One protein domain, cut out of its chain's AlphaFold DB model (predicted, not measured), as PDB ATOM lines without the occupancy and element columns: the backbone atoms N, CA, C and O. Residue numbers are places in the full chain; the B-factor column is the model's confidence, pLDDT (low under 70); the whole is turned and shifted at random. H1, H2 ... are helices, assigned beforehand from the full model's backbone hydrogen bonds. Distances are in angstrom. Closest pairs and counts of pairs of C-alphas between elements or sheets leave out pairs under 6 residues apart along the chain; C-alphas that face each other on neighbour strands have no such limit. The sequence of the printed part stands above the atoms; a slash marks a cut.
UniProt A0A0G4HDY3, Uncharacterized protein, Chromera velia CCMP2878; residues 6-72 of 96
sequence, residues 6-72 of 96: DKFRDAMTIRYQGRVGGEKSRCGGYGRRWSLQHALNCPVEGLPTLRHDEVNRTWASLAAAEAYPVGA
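What this domain is: This is residues 6 to 72 of the 96 residues of an uncharacterized protein of Chromera velia CCMP2878 (UniProt A0A0G4HDY3). A long helix, H3, reaches out like an arm from a loose head, where H1, the short H2 and the unnamed stretch of residues 16 to 35 lie; residues 53 to 59 of H3 stick out free. The arm makes most of the length, and the C-alphas span 47 by 21 by 16 A, a rod in outline. The printed part has 67 residues with three named helices, in the order H1, H2, H3, and no named strand; its class is all helix. The whole is loose, with a radius of gyration of the C-alphas of 15.0 A.

Where its parts are: Find C-alpha 6 at (101.327, 27.317, 160.910); from there H1 runs through residues 6 to 15, 14.3 A from first to last C-alpha. Go on past residues 16 to 35 to C-alpha 36 at (92.971, 35.603, 171.020), where H2, residues 36 to 41, begins. H3, residues 48 to 66, runs 27.0 A and ends at C-alpha 66, at (121.853, 43.819, 148.907).

How they stand to each other: Look first at Ala 11 and Pro 48: their C-alphas, 4.8 A apart, are the closest of H1 and H3. These helices touch, H3 with residues 48 to 52 alone, and are about perpendicular at 81 degrees. H2 is close to H1 but not clearly touching, the closest C-alphas being those of Ile 14 and Leu 36, 7.8 A apart; the two are about perpendicular at 82 degrees. H2 is also close to H3 but not clearly touching, with the closest C-alphas, of Leu 40 and Pro 48, 6.5 A apart; they run the same way at a steep tilt of 63 degrees. In H1, H2 and H3 every O i to N i+4 pair is within hydrogen-bond range.

The domain as a whole: The C-alphas farthest apart, those of Arg 33 and Pro 69, are 47.0 A apart. The printed part has no cut; the link from H1 to H2 is long, with 20 residues, and that from H2 to H3 is short, with 6. Look in the B-factor column for the model's pLDDT: its mean over the printed part is 83.0, and it is under 70 at residues 23, 45 and 46.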
ATOM      1  N   ASP A   6     102.681  27.007 160.438       83.12
ATOM      2  CA  ASP A   6     101.327  27.317 160.910       83.12
ATOM      3  C   ASP A   6     101.340  28.405 161.986       83.12
ATOM      4  O   ASP A   6     100.620  29.393 161.887       83.12
ATOM      5  N   LYS A   7     102.238  28.302 162.974       79.62
ATOM      6  CA  LYS A   7     102.353  29.299 164.051       79.62
ATOM      7  C   LYS A   7     102.747  30.673 163.517       79.62
ATOM      8  O   LYS A   7     102.265  31.679 164.033       79.62
ATOM      9  N   PHE A   8     103.612  30.717 162.504       79.81
ATOM     10  CA  PHE A   8     103.958  31.961 161.823       79.81
ATOM     11  C   PHE A   8     102.743  32.551 161.098       79.81
ATOM     12  O   PHE A   8     102.412  33.716 161.314       79.81
ATOM     13  N   ARG A   9     102.031  31.735 160.309       85.00
ATOM     14  CA  ARG A   9     100.806  32.147 159.611       85.00
ATOM     15  C   ARG A   9      99.778  32.718 160.582       85.00
ATOM     16  O   ARG A   9      99.264  33.805 160.351       85.00
ATOM     17  N   ASP A  10      99.527  32.027 161.685       83.56
ATOM     18  CA  ASP A  10      98.509  32.436 162.648       83.56
ATOM     19  C   ASP A  10      98.881  33.735 163.367       83.56
ATOM     20  O   ASP A  10      98.010  34.570 163.602       83.56
ATOM     21  N   ALA A  11     100.165  33.944 163.676       82.69
ATOM     22  CA  ALA A  11     100.646  35.212 164.218       82.69
ATOM     23  C   ALA A  11     100.416  36.370 163.229       82.69
ATOM     24  O   ALA A  11      99.918  37.425 163.627       82.69
ATOM     25  N   MET A  12     100.697  36.157 161.939       83.12
ATOM     26  CA  MET A  12     100.431  37.146 160.887       83.12
ATOM     27  C   MET A  12      98.933  37.427 160.736       83.12
ATOM     28  O   MET A  12      98.520  38.585 160.696       83.12
ATOM     29  N   THR A  13      98.103  36.383 160.734       87.00
ATOM     30  CA  THR A  13      96.643  36.517 160.689       87.00
ATOM     31  C   THR A  13      96.120  37.327 161.874       87.00
ATOM     32  O   THR A  13      95.313  38.228 161.672       87.00
ATOM     33  N   ILE A  14      96.610  37.072 163.091       87.00
ATOM     34  CA  ILE A  14      96.217  37.828 164.290       87.00
ATOM     35  C   ILE A  14      96.598  39.309 164.174       87.00
ATOM     36  O   ILE A  14      95.780  40.161 164.521       87.00
ATOM     37  N   ARG A  15      97.809  39.629 163.690       84.38
ATOM     38  CA  ARG A  15      98.270  41.024 163.553       84.38
ATOM     39  C   ARG A  15      97.337  41.833 162.658       84.38
ATOM     40  O   ARG A  15      96.931  42.929 163.034       84.38
ATOM     41  N   TYR A  16      96.953  41.267 161.520       84.94
ATOM     42  CA  TYR A  16      96.066  41.916 160.555       84.94
ATOM     43  C   TYR A  16      94.578  41.684 160.848       84.94
ATOM     44  O   TYR A  16      93.751  41.762 159.943       84.94
ATOM     45  N   GLN A  17      94.232  41.396 162.110       84.00
ATOM     46  CA  GLN A  17      92.854  41.228 162.595       84.00
ATOM     47  C   GLN A  17      92.053  40.151 161.842       84.00
ATOM     48  O   GLN A  17      90.822  40.124 161.871       84.00
ATOM     49  N   GLY A  18      92.751  39.234 161.179       84.44
ATOM     50  CA  GLY A  18      92.156  38.105 160.496       84.44
ATOM     51  C   GLY A  18      91.712  37.020 161.472       84.44
ATOM     52  O   GLY A  18      92.138  36.938 162.629       84.44
ATOM     53  N   ARG A  19      90.860  36.121 160.978       85.00
ATOM     54  CA  ARG A  19      90.422  34.951 161.736       85.00
ATOM     55  C   ARG A  19      91.417  33.811 161.553       85.00
ATOM     56  O   ARG A  19      91.582  33.302 160.449       85.00
ATOM     57  N   VAL A  20      92.042  33.390 162.649       83.44
ATOM     58  CA  VAL A  20      92.916  32.210 162.671       83.44
ATOM     59  C   VAL A  20      92.117  30.973 162.256       83.44
ATOM     60  O   VAL A  20      91.038  30.720 162.798       83.44
ATOM     61  N   GLY A  21      92.628  30.234 161.272       76.56
ATOM     62  CA  GLY A  21      92.011  29.007 160.772       76.56
ATOM     63  C   GLY A  21      92.304  27.787 161.652       76.56
ATOM     64  O   GLY A  21      93.214  27.797 162.480       76.56
ATOM     65  N   GLY A  22      91.542  26.712 161.435       74.06
ATOM     66  CA  GLY A  22      91.719  25.429 162.124       74.06
ATOM     67  C   GLY A  22      91.073  25.350 163.512       74.06
ATOM     68  O   GLY A  22      90.718  26.351 164.134       74.06
ATOM     69  N   GLU A  23      90.906  24.125 164.008       65.56
ATOM     70  CA  GLU A  23      90.291  23.851 165.308       65.56
ATOM     71  C   GLU A  23      91.323  24.021 166.437       65.56
ATOM     72  O   GLU A  23      91.876  23.071 166.992       65.56
ATOM     73  N   LYS A  24      91.644  25.276 166.764       70.69
ATOM     74  CA  LYS A  24      92.570  25.586 167.857       70.69
ATOM     75  C   LYS A  24      91.863  25.536 169.202       70.69
ATOM     76  O   LYS A  24      91.332  26.534 169.680       70.69
ATOM     77  N   SER A  25      91.902  24.378 169.852       76.00
ATOM     78  CA  SER A  25      91.414  24.238 171.228       76.00
ATOM     79  C   SER A  25      92.483  24.587 172.275       76.00
ATOM     80  O   SER A  25      92.145  25.047 173.371       76.00
ATOM     81  N   ARG A  26      93.779  24.415 171.960       80.44
ATOM     82  CA  ARG A  26      94.904  24.595 172.901       80.44
ATOM     83  C   ARG A  26      96.134  25.236 172.248       80.44
ATOM     84  O   ARG A  26      96.363  25.088 171.054       80.44
ATOM     85  N   CYS A  27      96.937  25.941 173.045       78.75
ATOM     86  CA  CYS A  27      98.256  26.444 172.648       78.75
ATOM     87  C   CYS A  27      99.295  25.315 172.659       78.75
ATOM     88  O   CYS A  27      99.364  24.562 173.632       78.75
ATOM     89  N   GLY A  28     100.134  25.243 171.620       72.12
ATOM     90  CA  GLY A  28     101.166  24.212 171.484       72.12
ATOM     91  C   GLY A  28     102.345  24.367 172.451       72.12
ATOM     92  O   GLY A  28     103.113  23.430 172.620       72.12
ATOM     93  N   GLY A  29     102.479  25.529 173.099       73.44
ATOM     94  CA  GLY A  29     103.487  25.780 174.131       73.44
ATOM     95  C   GLY A  29     103.044  25.291 175.509       73.44
ATOM     96  O   GLY A  29     103.506  24.271 176.003       73.44
ATOM     97  N   TYR A  30     102.130  26.030 176.145       72.25
ATOM     98  CA  TYR A  30     101.708  25.766 177.531       72.25
ATOM     99  C   TYR A  30     100.521  24.802 177.665       72.25
ATOM    100  O   TYR A  30     100.052  24.566 178.778       72.25
ATOM    101  N   GLY A  31      99.938  24.328 176.559       75.94
ATOM    102  CA  GLY A  31      98.733  23.493 176.596       75.94
ATOM    103  C   GLY A  31      97.497  24.192 177.180       75.94
ATOM    104  O   GLY A  31      96.503  23.524 177.475       75.94
ATOM    105  N   ARG A  32      97.528  25.520 177.374       79.25
ATOM    106  CA  ARG A  32      96.370  26.310 177.825       79.25
ATOM    107  C   ARG A  32      95.310  26.373 176.732       79.25
ATOM    108  O   ARG A  32      95.646  26.274 175.553       79.25
ATOM    109  N   ARG A  33      94.043  26.562 177.123       84.94
ATOM    110  CA  ARG A  33      92.951  26.806 176.171       84.94
ATOM    111  C   ARG A  33      93.331  27.980 175.270       84.94
ATOM    112  O   ARG A  33      93.786  29.012 175.764       84.94
ATOM    113  N   TRP A  34      93.164  27.799 173.968       82.81
ATOM    114  CA  TRP A  34      93.449  28.861 173.018       82.81
ATOM    115  C   TRP A  34      92.397  29.972 173.130       82.81
ATOM    116  O   TRP A  34      91.201  29.715 173.260       82.81
ATOM    117  N   SER A  35      92.859  31.216 173.093       84.31
ATOM    118  CA  SER A  35      92.041  32.413 172.922       84.31
ATOM    119  C   SER A  35      92.889  33.479 172.237       84.31
ATOM    120  O   SER A  35      94.120  33.432 172.323       84.31
ATOM    121  N   LEU A  36      92.252  34.466 171.600       84.12
ATOM    122  CA  LEU A  36      92.971  35.603 171.020       84.12
ATOM    123  C   LEU A  36      93.838  36.300 172.078       84.12
ATOM    124  O   LEU A  36      95.019  36.541 171.854       84.12
ATOM    125  N   GLN A  37      93.292  36.531 173.274       86.88
ATOM    126  CA  GLN A  37      94.043  37.150 174.364       86.88
ATOM    127  C   GLN A  37      95.251  36.312 174.798       86.88
ATOM    128  O   GLN A  37      96.321  36.863 175.052       86.88
ATOM    129  N   HIS A  38      95.118  34.986 174.847       86.00
ATOM    130  CA  HIS A  38      96.261  34.118 175.105       86.00
ATOM    131  C   HIS A  38      97.298  34.211 173.979       86.00
ATOM    132  O   HIS A  38      98.483  34.359 174.260       86.00
ATOM    133  N   ALA A  39      96.866  34.171 172.718       82.75
ATOM    134  CA  ALA A  39      97.750  34.262 171.561       82.75
ATOM    135  C   ALA A  39      98.474  35.615 171.464       82.75
ATOM    136  O   ALA A  39      99.581  35.668 170.951       82.75
ATOM    137  N   LEU A  40      97.912  36.701 171.995       84.75
ATOM    138  CA  LEU A  40      98.600  37.993 172.052       84.75
ATOM    139  C   LEU A  40      99.693  38.029 173.134       84.75
ATOM    140  O   LEU A  40     100.739  38.635 172.919       84.75
ATOM    141  N   ASN A  41      99.485  37.337 174.260       84.25
ATOM    142  CA  ASN A  41     100.333  37.448 175.457       84.25
ATOM    143  C   ASN A  41     101.258  36.248 175.714       84.25
ATOM    144  O   ASN A  41     102.087  36.289 176.619       84.25
ATOM    145  N   CYS A  42     101.095  35.138 174.994       81.88
ATOM    146  CA  CYS A  42     101.860  33.924 175.258       81.88
ATOM    147  C   CYS A  42     103.352  34.154 174.941       81.88
ATOM    148  O   CYS A  42     103.677  34.476 173.813       81.88
ATOM    149  N   PRO A  43     104.302  33.940 175.860       74.19
ATOM    150  CA  PRO A  43     105.720  34.143 175.546       74.19
ATOM    151  C   PRO A  43     106.291  33.064 174.603       74.19
ATOM    152  O   PRO A  43     107.312  33.278 173.957       74.19
ATOM    153  N   VAL A  44     105.628  31.902 174.500       73.19
ATOM    154  CA  VAL A  44     106.072  30.770 173.663       73.19
ATOM    155  C   VAL A  44     105.482  30.833 172.255       73.19
ATOM    156  O   VAL A  44     106.181  30.579 171.276       73.19
ATOM    157  N   GLU A  45     104.205  31.192 172.120       68.75
ATOM    158  CA  GLU A  45     103.504  31.238 170.822       68.75
ATOM    159  C   GLU A  45     102.850  32.579 170.503       68.75
ATOM    160  O   GLU A  45     102.464  32.808 169.363       68.75
ATOM    161  N   GLY A  46     102.739  33.450 171.494       69.06
ATOM    162  CA  GLY A  46     102.277  34.816 171.340       69.06
ATOM    163  C   GLY A  46     103.433  35.796 171.246       69.06
ATOM    164  O   GLY A  46     104.586  35.398 171.087       69.06
ATOM    165  N   LEU A  47     103.105  37.083 171.310       77.50
ATOM    166  CA  LEU A  47     103.895  38.195 170.775       77.50
ATOM    167  C   LEU A  47     103.910  38.290 169.230       77.50
ATOM    168  O   LEU A  47     104.984  38.472 168.650       77.50
ATOM    169  N   PRO A  48     102.751  38.209 168.532       79.12
ATOM    170  CA  PRO A  48     102.701  38.407 167.080       79.12
ATOM    171  C   PRO A  48     103.370  39.707 166.622       79.12
ATOM    172  O   PRO A  48     104.082  39.713 165.624       79.12
ATOM    173  N   THR A  49     103.190  40.788 167.388       80.44
ATOM    174  CA  THR A  49     103.778  42.096 167.088       80.44
ATOM    175  C   THR A  49     105.299  42.056 167.118       80.44
ATOM    176  O   THR A  49     105.927  42.382 166.119       80.44
ATOM    177  N   LEU A  50     105.890  41.582 168.220       82.12
ATOM    178  CA  LEU A  50     107.346  41.521 168.377       82.12
ATOM    179  C   LEU A  50     107.997  40.700 167.258       82.12
ATOM    180  O   LEU A  50     108.981  41.118 166.662       82.12
ATOM    181  N   ARG A  51     107.412  39.543 166.948       78.94
ATOM    182  CA  ARG A  51     107.948  38.606 165.951       78.94
ATOM    183  C   ARG A  51     107.837  39.145 164.536       78.94
ATOM    184  O   ARG A  51     108.756  38.981 163.743       78.94
ATOM    185  N   HIS A  52     106.722  39.797 164.227       83.75
ATOM    186  CA  HIS A  52     106.588  40.532 162.980       83.75
ATOM    187  C   HIS A  52     107.686  41.593 162.858       83.75
ATOM    188  O   HIS A  52     108.350  41.668 161.830       83.75
ATOM    189  N   ASP A  53     107.917  42.373 163.913       85.62
ATOM    190  CA  ASP A  53     108.903  43.450 163.887       85.62
ATOM    191  C   ASP A  53     110.340  42.908 163.753       85.62
ATOM    192  O   ASP A  53     111.162  43.522 163.075       85.62
ATOM    193  N   GLU A  54     110.648  41.741 164.331       85.75
ATOM    194  CA  GLU A  54     111.915  41.021 164.117       85.75
ATOM    195  C   GLU A  54     112.098  40.596 162.652       85.75
ATOM    196  O   GLU A  54     113.158  40.832 162.061       85.75
ATOM    197  N   VAL A  55     111.065  39.999 162.048       84.44
ATOM    198  CA  VAL A  55     111.080  39.600 160.631       84.44
ATOM    199  C   VAL A  55     111.229  40.827 159.737       84.44
ATOM    200  O   VAL A  55     112.079  40.823 158.849       84.44
ATOM    201  N   ASN A  56     110.476  41.895 160.007       87.38
ATOM    202  CA  ASN A  56     110.536  43.131 159.238       87.38
ATOM    203  C   ASN A  56     111.923  43.788 159.325       87.38
ATOM    204  O   ASN A  56     112.488  44.168 158.305       87.38
ATOM    205  N   ARG A  57     112.525  43.850 160.521       89.44
ATOM    206  CA  ARG A  57     113.907  44.334 160.702       89.44
ATOM    207  C   ARG A  57     114.905  43.502 159.907       89.44
ATOM    208  O   ARG A  57     115.753  44.072 159.234       89.44
ATOM    209  N   THR A  58     114.785  42.177 159.967       90.12
ATOM    210  CA  THR A  58     115.688  41.264 159.253       90.12
ATOM    211  C   THR A  58     115.595  41.477 157.743       90.12
ATOM    212  O   THR A  58     116.617  41.644 157.079       90.12
ATOM    213  N   TRP A  59     114.375  41.541 157.207       90.19
ATOM    214  CA  TRP A  59     114.140  41.827 155.792       90.19
ATOM    215  C   TRP A  59     114.659  43.201 155.383       90.19
ATOM    216  O   TRP A  59     115.350  43.302 154.373       90.19
ATOM    217  N   ALA A  60     114.389  44.239 156.174       90.75
ATOM    218  CA  ALA A  60     114.875  45.585 155.902       90.75
ATOM    219  C   ALA A  60     116.411  45.650 155.899       90.75
ATOM    220  O   ALA A  60     116.990  46.281 155.019       90.75
ATOM    221  N   SER A  61     117.084  44.965 156.830       90.81
ATOM    222  CA  SER A  61     118.548  44.889 156.854       90.81
ATOM    223  C   SER A  61     119.119  44.196 155.617       90.81
ATOM    224  O   SER A  61     120.068  44.709 155.034       90.81
ATOM    225  N   LEU A  62     118.530  43.075 155.184       93.31
ATOM    226  CA  LEU A  62     118.955  42.376 153.964       93.31
ATOM    227  C   LEU A  62     118.700  43.221 152.710       93.31
ATOM    228  O   LEU A  62     119.572  43.353 151.859       93.31
ATOM    229  N   ALA A  63     117.523  43.839 152.613       93.50
ATOM    230  CA  ALA A  63     117.152  44.689 151.487       93.50
ATOM    231  C   ALA A  63     118.065  45.921 151.374       93.50
ATOM    232  O   ALA A  63     118.495  46.269 150.274       93.50
ATOM    233  N   ALA A  64     118.391  46.553 152.505       92.38
ATOM    234  CA  ALA A  64     119.296  47.698 152.553       92.38
ATOM    235  C   ALA A  64     120.749  47.323 152.227       92.38
ATOM    236  O   ALA A  64     121.486  48.162 151.722       92.38
ATOM    237  N   ALA A  65     121.162  46.089 152.532       91.88
ATOM    238  CA  ALA A  65     122.505  45.605 152.231       91.88
ATOM    239  C   ALA A  65     122.671  45.212 150.754       91.88
ATOM    240  O   ALA A  65     123.699  45.521 150.161       91.88
ATOM    241  N   GLU A  66     121.666  44.558 150.164       93.31
ATOM    242  CA  GLU A  66     121.853  43.819 148.907       93.31
ATOM    243  C   GLU A  66     121.062  44.367 147.711       93.31
ATOM    244  O   GLU A  66     121.440  44.122 146.567       93.31
ATOM    245  N   ALA A  67     119.942  45.062 147.937       92.94
ATOM    246  CA  ALA A  67     118.955  45.298 146.877       92.94
ATOM    247  C   ALA A  67     118.659  46.774 146.589       92.94
ATOM    248  O   ALA A  67     118.319  47.109 145.454       92.94
ATOM    249  N   TYR A  68     118.766  47.657 147.585       93.62
ATOM    250  CA  TYR A  68     118.299  49.037 147.465       93.62
ATOM    251  C   TYR A  68     119.369  50.074 147.830       93.62
ATOM    252  O   TYR A  68     120.236  49.802 148.660       93.62
ATOM    253  N   PRO A  69     119.294  51.291 147.255       91.69
ATOM    254  CA  PRO A  69     120.178  52.390 147.623       91.69
ATOM    255  C   PRO A  69     120.093  52.759 149.107       91.69
ATOM    256  O   PRO A  69     119.054  52.605 149.757       91.69
ATOM    257  N   VAL A  70     121.178  53.338 149.623       86.81
ATOM    258  CA  VAL A  70     121.235  53.864 150.993       86.81
ATOM    259  C   VAL A  70     120.087  54.849 151.223       86.81
ATOM    260  O   VAL A  70     119.911  55.803 150.471       86.81
ATOM    261  N   GLY A  71     119.309  54.609 152.280       85.19
ATOM    262  CA  GLY A  71     118.172  55.450 152.665       85.19
ATOM    263  C   GLY A  71     116.844  55.121 151.977       85.19
ATOM    264  O   GLY A  71     115.837  55.709 152.356       85.19
ATOM    265  N   ALA A  72     116.804  54.177 151.028       88.25
ATOM    266  CA  ALA A  72     115.564  53.784 150.348       88.25
ATOM    267  C   ALA A  72     114.714  52.762 151.131       88.25
ATOM    268  O   ALA A  72     113.545  52.559 150.813       88.25
TER     269      ALA A  72